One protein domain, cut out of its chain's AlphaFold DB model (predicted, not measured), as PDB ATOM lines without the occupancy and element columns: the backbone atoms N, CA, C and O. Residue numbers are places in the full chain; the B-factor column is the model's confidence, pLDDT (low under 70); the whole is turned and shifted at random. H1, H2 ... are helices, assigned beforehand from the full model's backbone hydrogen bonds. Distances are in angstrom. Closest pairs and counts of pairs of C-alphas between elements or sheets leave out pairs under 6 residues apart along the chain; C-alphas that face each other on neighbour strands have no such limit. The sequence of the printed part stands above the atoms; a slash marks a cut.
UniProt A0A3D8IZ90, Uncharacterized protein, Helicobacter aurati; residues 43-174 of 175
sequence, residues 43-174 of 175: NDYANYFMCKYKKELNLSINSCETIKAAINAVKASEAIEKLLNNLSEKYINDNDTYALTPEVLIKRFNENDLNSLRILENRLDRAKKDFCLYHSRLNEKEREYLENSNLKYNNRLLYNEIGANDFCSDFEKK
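This is residues 43 to 174 of the 175 residues of an uncharacterized protein of Helicobacter aurati (UniProt A0A3D8IZ90). Two long helices, H3 and H5, lie side by side and run opposite ways as a long two-helix stalk, with the smaller helices gathered mostly at one end. H1 and H2 lie near the first end of H3, H6 lies near that end too and H7 crosses the last part of H5, while at the other end lie the short H4 and a loop whose residues 93 to 99 stick out. The printed part has 132 residues with seven named helices, H1 to H7 in chain order, and no named strand; its class is all helix. It is loose, with a radius of gyration of the C-alphas of 18.5 A, and spans 63 by 31 by 23 A, only just a rod.

H1, residues 43 to 46, touches residues 64 to 68 alone of H3, residues 61 to 91; the closest C-alphas, of Ala 46 and Lys 68, are 4.9 A apart. H2, residues 49 to 52, is close to H3 but not clearly touching, with the C-alphas of Cys 51 and Cys 64 closest at 6.8 A. H4, residues 102 to 106, is close to H3 but not clearly touching, closest at the C-alphas of Ser 88 and Leu 105, 7.0 A. H5, residues 111 to 135, touches H3 at a shallow tilt of 21 degrees, opposite ways, and the closest C-alphas, of Ala 69 and Ala 127, are 5.0 A apart. H6, residues 140 to 149, is close to H3 but not clearly touching, with the C-alphas of Ser 63 and Glu 142 closest at 6.6 A. H7, residues 161 to 172, touches residues 129 to 135 alone of H5 at a steep tilt of 61 degrees, with the C-alphas of Cys 132 and Cys 168 closest at 5.4 A. H3 and H7 are apart. In H3, H4, H5, H6 and H7 every O i to N i+4 pair is within hydrogen-bond range; H1 and H2 are too short for such a pair, and of O i to N i+3 pairs H1 has 1 of 1 within range and H2 0 of 1.

H1 begins at C-alpha 43, (362.747, 436.839, 397.860). H3 measures 44.5 A from its first C-alpha, 61, at (352.408, 441.286, 388.817), to its last, 91. H5 measures 35.7 A, H6 14.2 A and H7 16.4 A, ending at C-alpha 172, (360.416, 462.352, 387.551). H1, H2 and H4 measure 4.9, 5.5 and 6.1 A.

The C-alphas farthest apart, of Glu 56 and Asn 95, are 63.6 A apart. The printed part has no cut. The link from H6 to H7 is long, with 11 residues, and within it residues 152 to 153 pair with 156 to 157, antiparallel. The mean pLDDT of the printed part is 83.5; it is under 70 in residues 48 to 58, 94 to 103 and 173 to 174.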
ATOM      1  N   ASN A  43     362.393 437.510 399.113       89.19
ATOM      2  CA  ASN A  43     362.747 436.839 397.860       89.19
ATOM      3  C   ASN A  43     361.620 435.924 397.355       89.19
ATOM      4  O   ASN A  43     361.319 435.944 396.167       89.19
ATOM      5  N   ASP A  44     360.967 435.157 398.230       85.31
ATOM      6  CA  ASP A  44     359.834 434.295 397.866       85.31
ATOM      7  C   ASP A  44     358.637 435.124 397.373       85.31
ATOM      8  O   ASP A  44     357.905 434.709 396.467       85.31
ATOM      9  N   TYR A  45     358.467 436.326 397.933       84.62
ATOM     10  CA  TYR A  45     357.516 437.314 397.438       84.62
ATOM     11  C   TYR A  45     357.879 437.809 396.033       84.62
ATOM     12  O   TYR A  45     357.062 437.728 395.114       84.62
ATOM     13  N   ALA A  46     359.119 438.269 395.845       83.25
ATOM     14  CA  ALA A  46     359.613 438.790 394.572       83.25
ATOM     15  C   ALA A  46     359.646 437.734 393.451       83.25
ATOM     16  O   ALA A  46     359.389 438.054 392.292       83.25
ATOM     17  N   ASN A  47     359.922 436.471 393.787       79.81
ATOM     18  CA  ASN A  47     360.012 435.348 392.848       79.81
ATOM     19  C   ASN A  47     358.647 434.744 392.485       79.81
ATOM     20  O   ASN A  47     358.580 433.622 391.983       79.81
ATOM     21  N   TYR A  48     357.555 435.469 392.728       69.06
ATOM     22  CA  TYR A  48     356.189 435.095 392.360       69.06
ATOM     23  C   TYR A  48     355.607 433.880 393.071       69.06
ATOM     24  O   TYR A  48     354.432 433.589 392.856       69.06
ATOM     25  N   PHE A  49     356.354 433.195 393.939       61.31
ATOM     26  CA  PHE A  49     355.823 432.051 394.671       61.31
ATOM     27  C   PHE A  49     354.629 432.491 395.527       61.31
ATOM     28  O   PHE A  49     353.552 431.924 395.400       61.31
ATOM     29  N   MET A  50     354.737 433.602 396.264       57.91
ATOM     30  CA  MET A  50     353.601 434.170 397.013       57.91
ATOM     31  C   MET A  50     352.555 434.887 396.139       57.91
ATOM     32  O   MET A  50     351.396 434.977 396.539       57.91
ATOM     33  N   CYS A  51     352.922 435.395 394.958       61.22
ATOM     34  CA  CYS A  51     351.980 436.080 394.061       61.22
ATOM     35  C   CYS A  51     351.089 435.098 393.278       61.22
ATOM     36  O   CYS A  51     349.922 435.375 393.017       61.22
ATOM     37  N   LYS A  52     351.621 433.917 392.947       53.09
ATOM     38  CA  LYS A  52     350.949 432.871 392.165       53.09
ATOM     39  C   LYS A  52     349.805 432.187 392.923       53.09
ATOM     40  O   LYS A  52     348.841 431.762 392.292       53.09
ATOM     41  N   TYR A  53     349.880 432.102 394.253       52.72
ATOM     42  CA  TYR A  53     348.855 431.444 395.082       52.72
ATOM     43  C   TYR A  53     347.782 432.396 395.627       52.72
ATOM     44  O   TYR A  53     346.884 431.972 396.345       52.72
ATOM     45  N   LYS A  54     347.814 433.677 395.249       52.16
ATOM     46  CA  LYS A  54     346.912 434.713 395.769       52.16
ATOM     47  C   LYS A  54     345.779 435.085 394.821       52.16
ATOM     48  O   LYS A  54     345.436 436.257 394.674       52.16
ATOM     49  N   LYS A  55     345.109 434.076 394.259       51.25
ATOM     50  CA  LYS A  55     343.776 434.270 393.658       51.25
ATOM     51  C   LYS A  55     342.789 434.941 394.637       51.25
ATOM     52  O   LYS A  55     341.835 435.560 394.193       51.25
ATOM     53  N   GLU A  56     343.056 434.862 395.942       55.88
ATOM     54  CA  GLU A  56     342.216 435.390 397.025       55.88
ATOM     55  C   GLU A  56     342.552 436.827 397.472       55.88
ATOM     56  O   GLU A  56     341.725 437.464 398.112       55.88
ATOM     57  N   LEU A  57     343.730 437.368 397.130       59.19
ATOM     58  CA  LEU A  57     344.163 438.708 397.577       59.19
ATOM     59  C   LEU A  57     344.258 439.740 396.443       59.19
ATOM     60  O   LEU A  57     344.616 440.884 396.697       59.19
ATOM     61  N   ASN A  58     343.919 439.346 395.207       63.84
ATOM     62  CA  ASN A  58     343.845 440.220 394.029       63.84
ATOM     63  C   ASN A  58     345.096 441.102 393.806       63.84
ATOM     64  O   ASN A  58     344.983 442.266 393.423       63.84
ATOM     65  N   LEU A  59     346.291 440.559 394.069       71.62
ATOM     66  CA  LEU A  59     347.564 441.255 393.849       71.62
ATOM     67  C   LEU A  59     348.050 441.038 392.414       71.62
ATOM     68  O   LEU A  59     348.062 439.906 391.926       71.62
ATOM     69  N   SER A  60     348.481 442.106 391.746       81.88
ATOM     70  CA  SER A  60     349.005 442.041 390.383       81.88
ATOM     71  C   SER A  60     350.501 441.721 390.341       81.88
ATOM     72  O   SER A  60     351.230 441.810 391.331       81.88
ATOM     73  N   ILE A  61     350.981 441.424 389.131       86.50
ATOM     74  CA  ILE A  61     352.408 441.286 388.817       86.50
ATOM     75  C   ILE A  61     353.227 442.520 389.246       86.50
ATOM     76  O   ILE A  61     354.385 442.380 389.640       86.50
ATOM     77  N   ASN A  62     352.620 443.715 389.230       89.81
ATOM     78  CA  ASN A  62     353.301 444.962 389.580       89.81
ATOM     79  C   ASN A  62     353.684 444.994 391.063       89.81
ATOM     80  O   ASN A  62     354.730 445.540 391.402       89.81
ATOM     81  N   SER A  63     352.901 444.359 391.942       89.06
ATOM     82  CA  SER A  63     353.234 444.252 393.368       89.06
ATOM     83  C   SER A  63     354.542 443.481 393.581       89.06
ATOM     84  O   SER A  63     355.403 443.893 394.357       89.06
ATOM     85  N   CYS A  64     354.726 442.375 392.858       88.25
ATOM     86  CA  CYS A  64     355.920 441.533 392.967       88.25
ATOM     87  C   CYS A  64     357.138 442.229 392.344       88.25
ATOM     88  O   CYS A  64     358.214 442.249 392.941       88.25
ATOM     89  N   GLU A  65     356.964 442.842 391.169       91.88
ATOM     90  CA  GLU A  65     358.039 443.568 390.486       91.88
ATOM     91  C   GLU A  65     358.462 444.841 391.241       91.88
ATOM     92  O   GLU A  65     359.652 445.149 391.273       91.88
ATOM     93  N   THR A  66     357.551 445.507 391.962       93.12
ATOM     94  CA  THR A  66     357.900 446.612 392.879       93.12
ATOM     95  C   THR A  66     358.862 446.133 393.969       93.12
ATOM     96  O   THR A  66     359.937 446.706 394.151       93.12
ATOM     97  N   ILE A  67     358.532 445.034 394.656       93.25
ATOM     98  CA  ILE A  67     359.383 444.468 395.715       93.25
ATOM     99  C   ILE A  67     360.714 443.955 395.159       93.25
ATOM    100  O   ILE A  67     361.768 444.180 395.753       93.25
ATOM    101  N   LYS A  68     360.704 443.314 393.992       93.06
ATOM    102  CA  LYS A  68     361.925 442.865 393.317       93.06
ATOM    103  C   LYS A  68     362.843 444.035 392.958       93.06
ATOM    104  O   LYS A  68     364.051 443.950 393.180       93.06
ATOM    105  N   ALA A  69     362.285 445.127 392.436       94.12
ATOM    106  CA  ALA A  69     363.031 446.344 392.144       94.12
ATOM    107  C   ALA A  69     363.624 446.958 393.424       94.12
ATOM    108  O   ALA A  69     364.807 447.302 393.433       94.12
ATOM    109  N   ALA A  70     362.864 446.990 394.525       94.19
ATOM    110  CA  ALA A  70     363.353 447.443 395.828       94.19
ATOM    111  C   ALA A  70     364.526 446.585 396.344       94.19
ATOM    112  O   ALA A  70     365.565 447.126 396.721       94.19
ATOM    113  N   ILE A  71     364.424 445.250 396.280       94.31
ATOM    114  CA  ILE A  71     365.523 444.333 396.647       94.31
ATOM    115  C   ILE A  71     366.764 444.595 395.785       94.31
ATOM    116  O   ILE A  71     367.883 444.632 396.297       94.31
ATOM    117  N   ASN A  72     366.587 444.784 394.475       93.50
ATOM    118  CA  ASN A  72     367.697 445.072 393.569       93.50
ATOM    119  C   ASN A  72     368.361 446.420 393.878       93.50
ATOM    120  O   ASN A  72     369.585 446.516 393.797       93.50
ATOM    121  N   ALA A  73     367.583 447.433 394.267       92.06
ATOM    122  CA  ALA A  73     368.111 448.723 394.696       92.06
ATOM    123  C   ALA A  73     368.940 448.586 395.984       92.06
ATOM    124  O   ALA A  73     370.056 449.101 396.036       92.06
ATOM    125  N   VAL A  74     368.452 447.827 396.977       92.12
ATOM    126  CA  VAL A  74     369.205 447.538 398.211       92.12
ATOM    127  C   VAL A  74     370.524 446.828 397.892       92.12
ATOM    128  O   VAL A  74     371.583 447.324 398.267       92.12
ATOM    129  N   LYS A  75     370.487 445.740 397.111       92.94
ATOM    130  CA  LYS A  75     371.695 444.994 396.711       92.94
ATOM    131  C   LYS A  75     372.708 445.858 395.959       92.94
ATOM    132  O   LYS A  75     373.908 445.738 396.187       92.94
ATOM    133  N   ALA A  76     372.243 446.703 395.037       90.00
ATOM    134  CA  ALA A  76     373.122 447.597 394.291       90.00
ATOM    135  C   ALA A  76     373.752 448.654 395.208       90.00
ATOM    136  O   ALA A  76     374.950 448.899 395.103       90.00
ATOM    137  N   SER A  77     372.979 449.223 396.138       90.12
ATOM    138  CA  SER A  77     373.476 450.183 397.128       90.12
ATOM    139  C   SER A  77     374.545 449.573 398.036       90.12
ATOM    140  O   SER A  77     375.604 450.166 398.206       90.12
ATOM    141  N   GLU A  78     374.307 448.376 398.573       90.25
ATOM    142  CA  GLU A  78     375.276 447.665 399.420       90.25
ATOM    143  C   GLU A  78     376.552 447.306 398.650       90.25
ATOM    144  O   GLU A  78     377.655 447.381 399.188       90.25
ATOM    145  N   ALA A  79     376.427 446.947 397.368       89.69
ATOM    146  CA  ALA A  79     377.584 446.693 396.519       89.69
ATOM    147  C   ALA A  79     378.415 447.963 396.273       89.69
ATOM    148  O   ALA A  79     379.643 447.880 396.263       89.69
ATOM    149  N   ILE A  80     377.767 449.121 396.085       88.00
ATOM    150  CA  ILE A  80     378.445 450.422 395.964       88.00
ATOM    151  C   ILE A  80     379.167 450.753 397.267       88.00
ATOM    152  O   ILE A  80     380.353 451.056 397.234       88.00
ATOM    153  N   GLU A  81     378.480 450.647 398.404       87.44
ATOM    154  CA  GLU A  81     379.051 450.918 399.725       87.44
ATOM    155  C   GLU A  81     380.271 450.033 399.998       87.44
ATOM    156  O   GLU A  81     381.343 450.531 400.327       87.44
ATOM    157  N   LYS A  82     380.151 448.725 399.751       87.56
ATOM    158  CA  LYS A  82     381.265 447.785 399.897       87.56
ATOM    159  C   LYS A  82     382.431 448.124 398.970       87.56
ATOM    160  O   LYS A  82     383.581 448.048 399.396       87.56
ATOM    161  N   LEU A  83     382.155 448.483 397.715       85.69
ATOM    162  CA  LEU A  83     383.199 448.907 396.784       85.69
ATOM    163  C   LEU A  83     383.899 450.167 397.304       85.69
ATOM    164  O   LEU A  83     385.121 450.190 397.354       85.69
ATOM    165  N   LEU A  84     383.148 451.185 397.723       84.56
ATOM    166  CA  LEU A  84     383.711 452.433 398.237       84.56
ATOM    167  C   LEU A  84     384.534 452.215 399.509       84.56
ATOM    168  O   LEU A  84     385.625 452.769 399.600       84.56
ATOM    169  N   ASN A  85     384.076 451.364 400.428       83.00
ATOM    170  CA  ASN A  85     384.832 451.006 401.630       83.00
ATOM    171  C   ASN A  85     386.155 450.318 401.259       83.00
ATOM    172  O   ASN A  85     387.217 450.785 401.660       83.00
ATOM    173  N   ASN A  86     386.120 449.303 400.389       82.94
ATOM    174  CA  ASN A  86     387.333 448.616 399.932       82.94
ATOM    175  C   ASN A  86     388.301 449.558 399.196       82.94
ATOM    176  O   ASN A  86     389.518 449.454 399.333       82.94
ATOM    177  N   LEU A  87     387.774 450.468 398.373       82.19
ATOM    178  CA  LEU A  87     388.596 451.447 397.667       82.19
ATOM    179  C   LEU A  87     389.160 452.496 398.630       82.19
ATOM    180  O   LEU A  87     390.288 452.942 398.436       82.19
ATOM    181  N   SER A  88     388.426 452.861 399.682       78.88
ATOM    182  CA  SER A  88     388.948 453.733 400.732       78.88
ATOM    183  C   SER A  88     390.147 453.095 401.426       78.88
ATOM    184  O   SER A  88     391.206 453.707 401.457       78.88
ATOM    185  N   GLU A  89     390.052 451.826 401.827       81.94
ATOM    186  CA  GLU A  89     391.166 451.086 402.434       81.94
ATOM    187  C   GLU A  89     392.369 450.954 401.488       81.94
ATOM    188  O   GLU A  89     393.515 451.007 401.918       81.94
ATOM    189  N   LYS A  90     392.118 450.813 400.182       83.69
ATOM    190  CA  LYS A  90     393.165 450.680 399.159       83.69
ATOM    191  C   LYS A  90     393.926 451.982 398.876       83.69
ATOM    192  O   LYS A  90     395.091 451.914 398.490       83.69
ATOM    193  N   TYR A  91     393.265 453.140 398.960       79.44
ATOM    194  CA  TYR A  91     393.809 454.435 398.507       79.44
ATOM    195  C   TYR A  91     394.031 455.466 399.627       79.44
ATOM    196  O   TYR A  91     394.561 456.550 399.347       79.44
ATOM    197  N   ILE A  92     393.626 455.156 400.860       79.44
ATOM    198  CA  ILE A  92     394.043 455.876 402.066       79.44
ATOM    199  C   ILE A  92     395.428 455.354 402.458       79.44
ATOM    200  O   ILE A  92     395.609 454.158 402.664       79.44
ATOM    201  N   ASN A  93     396.406 456.253 402.547       70.81
ATOM    202  CA  ASN A  93     397.744 455.941 403.041       70.81
ATOM    203  C   ASN A  93     397.893 456.404 404.497       70.81
ATOM    204  O   ASN A  93     397.271 457.385 404.895       70.81
ATOM    205  N   ASP A  94     398.823 455.807 405.247       63.28
ATOM    206  CA  ASP A  94     399.136 456.198 406.637       63.28
ATOM    207  C   ASP A  94     399.538 457.684 406.795       63.28
ATOM    208  O   ASP A  94     399.440 458.254 407.879       63.28
ATOM    209  N   ASN A  95     399.962 458.333 405.703       61.78
ATOM    210  CA  ASN A  95     400.324 459.755 405.657       61.78
ATOM    211  C   ASN A  95     399.156 460.697 405.304       61.78
ATOM    212  O   ASN A  95     399.354 461.917 405.258       61.78
ATOM    213  N   ASP A  96     397.955 460.180 405.024       69.25
ATOM    214  CA  ASP A  96     396.765 461.012 404.837       69.25
ATOM    215  C   ASP A  96     396.335 461.564 406.210       69.25
ATOM    216  O   ASP A  96     395.558 460.982 406.958       69.25
ATOM    217  N   THR A  97     396.902 462.721 406.552       53.38
ATOM    218  CA  THR A  97     396.771 463.410 407.850       53.38
ATOM    219  C   THR A  97     395.371 463.964 408.139       53.38
ATOM    220  O   THR A  97     395.120 464.453 409.240       53.38
ATOM    221  N   TYR A  98     394.443 463.863 407.183       57.25
ATOM    222  CA  TYR A  98     393.051 464.285 407.317       57.25
ATOM    223  C   TYR A  98     392.117 463.237 406.717       57.25
ATOM    224  O   TYR A  98     392.447 462.615 405.707       57.25
ATOM    225  N   ALA A  99     390.918 463.102 407.296       57.50
ATOM    226  CA  ALA A  99     389.841 462.320 406.700       57.50
ATOM    227  C   ALA A  99     389.551 462.858 405.288       57.50
ATOM    228  O   ALA A  99     389.019 463.959 405.123       57.50
ATOM    229  N   LEU A 100     389.959 462.105 404.266       62.84
ATOM    230  CA  LEU A 100     389.729 462.474 402.875       62.84
ATOM    231  C   LEU A 100     388.225 462.514 402.622       62.84
ATOM    232  O   LEU A 100     387.515 461.551 402.916       62.84
ATOM    233  N   THR A 101     387.731 463.615 402.052       67.94
ATOM    234  CA  THR A 101     386.332 463.646 401.626       67.94
ATOM    235  C   THR A 101     386.123 462.630 400.499       67.94
ATOM    236  O   THR A 101     387.050 462.362 399.720       67.94
ATOM    237  N   PRO A 102     384.908 462.082 400.352       66.56
ATOM    238  CA  PRO A 102     384.611 461.135 399.285       66.56
ATOM    239  C   PRO A 102     384.944 461.658 397.880       66.56
ATOM    240  O   PRO A 102     385.437 460.893 397.053       66.56
ATOM    241  N   GLU A 103     384.766 462.957 397.592       68.62
ATOM    242  CA  GLU A 103     385.129 463.500 396.273       68.62
ATOM    243  C   GLU A 103     386.638 463.509 396.016       68.62
ATOM    244  O   GLU A 103     387.071 463.373 394.868       68.62
ATOM    245  N   VAL A 104     387.452 463.693 397.059       70.88
ATOM    246  CA  VAL A 104     388.915 463.638 396.941       70.88
ATOM    247  C   VAL A 104     389.366 462.196 396.737       70.88
ATOM    248  O   VAL A 104     390.236 461.943 395.903       70.88
ATOM    249  N   LEU A 105     388.738 461.253 397.439       72.12
ATOM    250  CA  LEU A 105     389.037 459.832 397.326       72.12
ATOM    251  C   LEU A 105     388.698 459.284 395.928       72.12
ATOM    252  O   LEU A 105     389.532 458.622 395.315       72.12
ATOM    253  N   ILE A 106     387.534 459.641 395.370       72.50
ATOM    254  CA  ILE A 106     387.102 459.195 394.032       72.50
ATOM    255  C   ILE A 106     388.083 459.630 392.933       72.50
ATOM    256  O   ILE A 106     388.305 458.891 391.977       72.50
ATOM    257  N   LYS A 107     388.730 460.795 393.070       80.12
ATOM    258  CA  LYS A 107     389.744 461.259 392.103       80.12
ATOM    259  C   LYS A 107     391.012 460.405 392.089       80.12
ATOM    260  O   LYS A 107     391.770 460.486 391.126       80.12
ATOM    261  N   ARG A 108     391.263 459.628 393.146       81.69
ATOM    262  CA  ARG A 108     392.414 458.718 393.241       81.69
ATOM    263  C   ARG A 108     392.129 457.348 392.621       81.69
ATOM    264  O   ARG A 108     393.062 456.578 392.419       81.69
ATOM    265  N   PHE A 109     390.869 457.038 392.310       86.81
ATOM    266  CA  PHE A 109     390.501 455.759 391.714       86.81
ATOM    267  C   PHE A 109     391.048 455.646 390.293       86.81
ATOM    268  O   PHE A 109     390.946 456.573 389.488       86.81
ATOM    269  N   ASN A 110     391.608 454.482 389.973       89.62
ATOM    270  CA  ASN A 110     391.989 454.173 388.602       89.62
ATOM    271  C   ASN A 110     390.744 453.933 387.722       89.62
ATOM    272  O   ASN A 110     389.615 453.812 388.204       89.62
ATOM    273  N   GLU A 111     390.956 453.819 386.412       92.12
ATOM    274  CA  GLU A 111     389.868 453.654 385.442       92.12
ATOM    275  C   GLU A 111     389.022 452.386 385.671       92.12
ATOM    276  O   GLU A 111     387.805 452.413 385.481       92.12
ATOM    277  N   ASN A 112     389.624 451.286 386.130       92.56
ATOM    278  CA  ASN A 112     388.900 450.040 386.407       92.56
ATOM    279  C   ASN A 112     387.976 450.170 387.628       92.56
ATOM    280  O   ASN A 112     386.840 449.685 387.605       92.56
ATOM    281  N   ASP A 113     388.445 450.850 388.672       89.94
ATOM    282  CA  ASP A 113     387.688 451.109 389.895       89.94
ATOM    283  C   ASP A 113     386.500 452.051 389.590       89.94
ATOM    284  O   ASP A 113     385.359 451.764 389.965       89.94
ATOM    285  N   LEU A 114     386.733 453.102 388.790       90.38
ATOM    286  CA  LEU A 114     385.686 454.008 388.293       90.38
ATOM    287  C   LEU A 114     384.666 453.293 387.395       90.38
ATOM    288  O   LEU A 114     383.459 453.514 387.518       90.38
ATOM    289  N   ASN A 115     385.122 452.405 386.508       94.06
ATOM    290  CA  ASN A 115     384.235 451.606 385.664       94.06
ATOM    291  C   ASN A 115     383.348 450.672 386.491       94.06
ATOM    292  O   ASN A 115     382.156 450.553 386.205       94.06
ATOM    293  N   SER A 116     383.905 450.049 387.530       93.00
ATOM    294  CA  SER A 116     383.154 449.187 388.447       93.00
ATOM    295  C   SER A 116     382.080 449.974 389.194       93.00
ATOM    296  O   SER A 116     380.924 449.546 389.226       93.00
ATOM    297  N   LEU A 117     382.430 451.157 389.711       90.06
ATOM    298  CA  LEU A 117     381.480 452.056 390.363       90.06
ATOM    299  C   LEU A 117     380.343 452.446 389.408       90.06
ATOM    300  O   LEU A 117     379.178 452.227 389.729       90.06
ATOM    301  N   ARG A 118     380.672 452.881 388.185       93.56
ATOM    302  CA  ARG A 118     379.687 453.249 387.155       93.56
ATOM    303  C   ARG A 118     378.736 452.101 386.801       93.56
ATOM    304  O   ARG A 118     377.552 452.321 386.555       93.56
ATOM    305  N   ILE A 119     379.226 450.860 386.750       94.75
ATOM    306  CA  ILE A 119     378.377 449.682 386.505       94.75
ATOM    307  C   ILE A 119     377.365 449.502 387.641       94.75
ATOM    308  O   ILE A 119     376.197 449.208 387.374       94.75
ATOM    309  N   LEU A 120     377.793 449.661 388.894       91.94
ATOM    310  CA  LEU A 120     376.916 449.520 390.053       91.94
ATOM    311  C   LEU A 120     375.913 450.675 390.164       91.94
ATOM    312  O   LEU A 120     374.735 450.420 390.410       91.94
ATOM    313  N   GLU A 121     376.335 451.909 389.888       91.62
ATOM    314  CA  GLU A 121     375.447 453.077 389.801       91.62
ATOM    315  C   GLU A 121     374.364 452.869 388.739       91.62
ATOM    316  O   GLU A 121     373.179 453.017 389.026       91.62
ATOM    317  N   ASN A 122     374.735 452.388 387.548       93.94
ATOM    318  CA  ASN A 122     373.770 452.056 386.498       93.94
ATOM    319  C   ASN A 122     372.769 450.969 386.926       93.94
ATOM    320  O   ASN A 122     371.607 450.995 386.512       93.94
ATOM    321  N   ARG A 123     373.197 449.986 387.734       92.94
ATOM    322  CA  ARG A 123     372.292 448.966 388.292       92.94
ATOM    323  C   ARG A 123     371.324 449.580 389.298       92.94
ATOM    324  O   ARG A 123     370.138 449.262 389.245       92.94
ATOM    325  N   LEU A 124     371.819 450.455 390.171       93.25
ATOM    326  CA  LEU A 124     370.999 451.168 391.143       93.25
ATOM    327  C   LEU A 124     369.970 452.063 390.439       93.25
ATOM    328  O   LEU A 124     368.786 451.990 390.753       93.25
ATOM    329  N   ASP A 125     370.391 452.845 389.447       91.56
ATOM    330  CA  ASP A 125     369.506 453.730 388.685       91.56
ATOM    331  C   ASP A 125     368.450 452.960 387.895       91.56
ATOM    332  O   ASP A 125     367.288 453.369 387.845       91.56
ATOM    333  N   ARG A 126     368.811 451.804 387.327       93.12
ATOM    334  CA  ARG A 126     367.832 450.910 386.701       93.12
ATOM    335  C   ARG A 126     366.814 450.403 387.718       93.12
ATOM    336  O   ARG A 126     365.622 450.521 387.467       93.12
ATOM    337  N   ALA A 127     367.265 449.901 388.867       92.12
ATOM    338  CA  ALA A 127     366.372 449.396 389.909       92.12
ATOM    339  C   ALA A 127     365.415 450.486 390.426       92.12
ATOM    340  O   ALA A 127     364.224 450.237 390.587       92.12
ATOM    341  N   LYS A 128     365.914 451.713 390.604       92.12
ATOM    342  CA  LYS A 128     365.122 452.900 390.953       92.12
ATOM    343  C   LYS A 128     364.060 453.230 389.901       92.12
ATOM    344  O   LYS A 128     362.901 453.461 390.239       92.12
ATOM    345  N   LYS A 129     364.446 453.230 388.622       93.56
ATOM    346  CA  LYS A 129     363.530 453.476 387.501       93.56
ATOM    347  C   LYS A 129     362.427 452.421 387.441       93.56
ATOM    348  O   LYS A 129     361.263 452.773 387.265       93.56
ATOM    349  N   ASP A 130     362.801 451.156 387.591       94.44
ATOM    350  CA  ASP A 130     361.869 450.033 387.587       94.44
ATOM    351  C   ASP A 130     360.916 450.124 388.786       94.44
ATOM    352  O   ASP A 130     359.707 450.000 388.611       94.44
ATOM    353  N   PHE A 131     361.427 450.451 389.979       95.19
ATOM    354  CA  PHE A 131     360.603 450.662 391.170       95.19
ATOM    355  C   PHE A 131     359.502 451.697 390.915       95.19
ATOM    356  O   PHE A 131     358.330 451.395 391.115       95.19
ATOM    357  N   CYS A 132     359.844 452.879 390.392       94.31
ATOM    358  CA  CYS A 132     358.842 453.911 390.109       94.31
ATOM    359  C   CYS A 132     357.874 453.532 388.985       94.31
ATOM    360  O   CYS A 132     356.677 453.825 389.062       94.31
ATOM    361  N   LEU A 133     358.363 452.830 387.959       94.94
ATOM    362  CA  LEU A 133     357.516 452.300 386.896       94.94
ATOM    363  C   LEU A 133     356.447 451.346 387.443       94.94
ATOM    364  O   LEU A 133     355.297 451.431 387.020       94.94
ATOM    365  N   TYR A 134     356.806 450.441 388.352       94.69
ATOM    366  CA  TYR A 134     355.849 449.487 388.911       94.69
ATOM    367  C   TYR A 134     354.970 450.114 389.992       94.69
ATOM    368  O   TYR A 134     353.765 449.881 389.973       94.69
ATOM    369  N   HIS A 135     355.527 450.986 390.836       93.81
ATOM    370  CA  HIS A 135     354.787 451.735 391.855       93.81
ATOM    371  C   HIS A 135     353.633 452.550 391.256       93.81
ATOM    372  O   HIS A 135     352.495 452.450 391.710       93.81
ATOM    373  N   SER A 136     353.881 453.280 390.162       94.50
ATOM    374  CA  SER A 136     352.838 454.044 389.447       94.50
ATOM    375  C   SER A 136     351.684 453.189 388.903       94.50
ATOM    376  O   SER A 136     350.615 453.718 388.608       94.50
ATOM    377  N   ARG A 137     351.874 451.869 388.783       94.50
ATOM    378  CA  ARG A 137     350.874 450.916 388.282       94.50
ATOM    379  C   ARG A 137     350.145 450.164 389.393       94.50
ATOM    380  O   ARG A 137     349.262 449.367 389.081       94.50
ATOM    381  N   LEU A 138     350.522 450.380 390.654       92.31
ATOM    382  CA  LEU A 138     349.834 449.805 391.803       92.31
ATOM    383  C   LEU A 138     348.533 450.553 392.064       92.31
ATOM    384  O   LEU A 138     348.526 451.785 392.172       92.31
ATOM    385  N   ASN A 139     347.450 449.799 392.223       92.06
ATOM    386  CA  ASN A 139     346.199 450.347 392.736       92.06
ATOM    387  C   ASN A 139     346.245 450.513 394.268       92.06
ATOM    388  O   ASN A 139     347.123 449.976 394.938       92.06
ATOM    389  N   GLU A 140     345.277 451.237 394.829       92.12
ATOM    390  CA  GLU A 140     345.204 451.548 396.264       92.12
ATOM    391  C   GLU A 140     345.277 450.307 397.169       92.12
ATOM    392  O   GLU A 140     346.056 450.285 398.120       92.12
ATOM    393  N   LYS A 141     344.552 449.232 396.831       89.81
ATOM    394  CA  LYS A 141     344.554 447.989 397.620       89.81
ATOM    395  C   LYS A 141     345.916 447.302 397.610       89.81
ATOM    396  O   LYS A 141     346.306 446.685 398.594       89.81
ATOM    397  N   GLU A 142     346.635 447.382 396.494       90.00
ATOM    398  CA  GLU A 142     347.988 446.834 396.399       90.00
ATOM    399  C   GLU A 142     348.982 447.642 397.229       90.00
ATOM    400  O   GLU A 142     349.808 447.050 397.921       90.00
ATOM    401  N   ARG A 143     348.874 448.975 397.202       91.56
ATOM    402  CA  ARG A 143     349.707 449.876 398.011       91.56
ATOM    403  C   ARG A 143     349.501 449.615 399.501       91.56
ATOM    404  O   ARG A 143     350.464 449.353 400.215       91.56
ATOM    405  N   GLU A 144     348.242 449.568 399.938       90.94
ATOM    406  CA  GLU A 144     347.871 449.228 401.315       90.94
ATOM    407  C   GLU A 144     348.390 447.838 401.715       90.94
ATOM    408  O   GLU A 144     348.932 447.646 402.806       90.94
ATOM    409  N   TYR A 145     348.265 446.851 400.823       88.38
ATOM    410  CA  TYR A 145     348.768 445.510 401.087       88.38
ATOM    411  C   TYR A 145     350.292 445.490 401.274       88.38
ATOM    412  O   TYR A 145     350.794 444.851 402.204       88.38
ATOM    413  N   LEU A 146     351.038 446.166 400.394       89.25
ATOM    414  CA  LEU A 146     352.495 446.237 400.473       89.25
ATOM    415  C   LEU A 146     352.959 446.973 401.736       89.25
ATOM    416  O   LEU A 146     353.852 446.456 402.409       89.25
ATOM    417  N   GLU A 147     352.322 448.089 402.103       90.75
ATOM    418  CA  GLU A 147     352.595 448.819 403.353       90.75
ATOM    419  C   GLU A 147     352.465 447.885 404.569       90.75
ATOM    420  O   GLU A 147     353.388 447.724 405.367       90.75
ATOM    421  N   ASN A 148     351.343 447.167 404.654       88.94
ATOM    422  CA  ASN A 148     351.041 446.291 405.785       88.94
ATOM    423  C   ASN A 148     351.895 445.010 405.818       88.94
ATOM    424  O   ASN A 148     352.050 444.380 406.870       88.94
ATOM    425  N   SER A 149     352.477 444.610 404.684       86.19
ATOM    426  CA  SER A 149     353.276 443.383 404.572       86.19
ATOM    427  C   SER A 149     354.583 443.415 405.376       86.19
ATOM    428  O   SER A 149     355.124 442.345 405.707       86.19
ATOM    429  N   ASN A 150     355.078 444.621 405.692       88.50
ATOM    430  CA  ASN A 150     356.321 444.864 406.422       88.50
ATOM    431  C   ASN A 150     357.508 444.049 405.873       88.50
ATOM    432  O   ASN A 150     358.316 443.511 406.633       88.50
ATOM    433  N   LEU A 151     357.583 443.887 404.547       88.88
ATOM    434  CA  LEU A 151     358.655 443.133 403.901       88.88
ATOM    435  C   LEU A 151     359.993 443.856 404.062       88.88
ATOM    436  O   LEU A 151     360.102 445.053 403.787       88.88
ATOM    437  N   LYS A 152     361.017 443.114 404.489       90.94
ATOM    438  CA  LYS A 152     362.362 443.643 404.723       90.94
ATOM    439  C   LYS A 152     363.421 442.869 403.950       90.94
ATOM    440  O   LYS A 152     363.303 441.659 403.761       90.94
ATOM    441  N   TYR A 153     364.474 443.564 403.536       90.00
ATOM    442  CA  TYR A 153     365.698 442.954 403.021       90.00
ATOM    443  C   TYR A 153     366.902 443.594 403.711       90.00
ATOM    444  O   TYR A 153     367.012 444.818 403.713       90.00
ATOM    445  N   ASN A 154     367.760 442.787 404.336       90.75
ATOM    446  CA  ASN A 154     368.873 443.246 405.177       90.75
ATOM    447  C   ASN A 154     368.438 444.346 406.161       90.75
ATOM    448  O   ASN A 154     369.011 445.429 406.214       90.75
ATOM    449  N   ASN A 155     367.357 444.081 406.907       86.62
ATOM    450  CA  ASN A 155     366.721 445.001 407.861       86.62
ATOM    451  C   ASN A 155     366.136 446.304 407.279       86.62
ATOM    452  O   ASN A 155     365.539 447.080 408.024       86.62
ATOM    453  N   ARG A 156     366.216 446.533 405.963       88.06
ATOM    454  CA  ARG A 156     365.604 447.691 405.299       88.06
ATOM    455  C   ARG A 156     364.174 447.366 404.888       88.06
ATOM    456  O   ARG A 156     363.941 446.348 404.239       88.06
ATOM    457  N   LEU A 157     363.230 448.229 405.257       92.06
ATOM    458  CA  LEU A 157     361.849 448.144 404.782       92.06
ATOM    459  C   LEU A 157     361.823 448.360 403.263       92.06
ATOM    460  O   LEU A 157     362.437 449.297 402.760       92.06
ATOM    461  N   LEU A 158     361.142 447.470 402.542       92.75
ATOM    462  CA  LEU A 158     361.136 447.470 401.076       92.75
ATOM    463  C   LEU A 158     360.068 448.374 400.465       92.75
ATOM    464  O   LEU A 158     360.177 448.725 399.292       92.75
ATOM    465  N   TYR A 159     359.038 448.722 401.232       92.06
ATOM    466  CA  TYR A 159     357.949 449.561 400.763       92.06
ATOM    467  C   TYR A 159     357.392 450.410 401.901       92.06
ATOM    468  O   TYR A 159     357.083 449.887 402.970       92.06
ATOM    469  N   ASN A 160     357.286 451.707 401.638       93.88
ATOM    470  CA  ASN A 160     356.514 452.662 402.413       93.88
ATOM    471  C   ASN A 160     355.876 453.642 401.418       93.88
ATOM    472  O   ASN A 160     356.605 454.232 400.622       93.88
ATOM    473  N   GLU A 161     354.559 453.810 401.437       91.44
ATOM    474  CA  GLU A 161     353.801 454.573 400.436       91.44
ATOM    475  C   GLU A 161     354.261 456.035 400.347       91.44
ATOM    476  O   GLU A 161     354.505 456.544 399.252       91.44
ATOM    477  N   ILE A 162     354.432 456.700 401.495       91.81
ATOM    478  CA  ILE A 162     354.877 458.101 401.553       91.81
ATOM    479  C   ILE A 162     356.283 458.216 400.955       91.81
ATOM    480  O   ILE A 162     356.499 458.976 400.013       91.81
ATOM    481  N   GLY A 163     357.219 457.393 401.435       87.38
ATOM    482  CA  GLY A 163     358.594 457.383 400.939       87.38
ATOM    483  C   GLY A 163     358.698 457.021 399.455       87.38
ATOM    484  O   GLY A 163     359.516 457.598 398.741       87.38
ATOM    485  N   ALA A 164     357.856 456.107 398.965       90.31
ATOM    486  CA  ALA A 164     357.800 455.724 397.558       90.31
ATOM    487  C   ALA A 164     357.281 456.867 396.672       90.31
ATOM    488  O   ALA A 164     357.854 457.126 395.610       90.31
ATOM    489  N   ASN A 165     356.234 457.574 397.110       89.38
ATOM    490  CA  ASN A 165     355.683 458.722 396.391       89.38
ATOM    491  C   ASN A 165     356.678 459.885 396.317       89.38
ATOM    492  O   ASN A 165     356.887 460.426 395.227       89.38
ATOM    493  N   ASP A 166     357.330 460.225 397.429       86.75
ATOM    494  CA  ASP A 166     358.340 461.288 397.475       86.75
ATOM    495  C   ASP A 166     359.524 460.950 396.564       86.75
ATOM    496  O   ASP A 166     359.911 461.737 395.693       86.75
ATOM    497  N   PHE A 167     360.042 459.727 396.696       87.00
ATOM    498  CA  PHE A 167     361.146 459.235 395.884       87.00
ATOM    499  C   PHE A 167     360.835 459.294 394.381       87.00
ATOM    500  O   PHE A 167     361.647 459.795 393.596       87.00
ATOM    501  N   CYS A 168     359.664 458.805 393.966       88.62
ATOM    502  CA  CYS A 168     359.304 458.756 392.553       88.62
ATOM    503  C   CYS A 168     358.950 460.124 391.970       88.62
ATOM    504  O   CYS A 168     359.323 460.402 390.829       88.62
ATOM    505  N   SER A 169     358.345 461.012 392.760       83.12
ATOM    506  CA  SER A 169     358.093 462.398 392.351       83.12
ATOM    507  C   SER A 169     359.396 463.149 392.068       83.12
ATOM    508  O   SER A 169     359.520 463.857 391.067       83.12
ATOM    509  N   ASP A 170     360.407 462.969 392.916       77.75
ATOM    510  CA  ASP A 170     361.722 463.584 392.724       77.75
ATOM    511  C   ASP A 170     362.521 462.949 391.584       77.75
ATOM    512  O   ASP A 170     363.356 463.615 390.963       77.75
ATOM    513  N   PHE A 171     362.289 461.667 391.303       74.06
ATOM    514  CA  PHE A 171     362.893 460.979 390.168       74.06
ATOM    515  C   PHE A 171     362.345 461.497 388.830       74.06
ATOM    516  O   PHE A 171     363.106 461.660 387.876       74.06
ATOM    517  N   GLU A 172     361.047 461.798 388.754       74.56
ATOM    518  CA  GLU A 172     360.416 462.352 387.551       74.56
ATOM    519  C   GLU A 172     360.861 463.787 387.251       74.56
ATOM    520  O   GLU A 172     361.112 464.105 386.093       74.56
ATOM    521  N   LYS A 173     361.053 464.624 388.280       67.75
ATOM    522  CA  LYS A 173     361.512 466.022 388.132       67.75
ATOM    523  C   LYS A 173     362.956 466.176 387.642       67.75
ATOM    524  O   LYS A 173     363.344 467.270 387.244       67.75
ATOM    525  N   LYS A 174     363.777 465.125 387.740       57.03
ATOM    526  CA  LYS A 174     365.202 465.143 387.354       57.03
ATOM    527  C   LYS A 174     365.474 464.621 385.945       57.03
ATOM    528  O   LYS A 174     366.640 464.580 385.550       57.03
TER     529      LYS A 174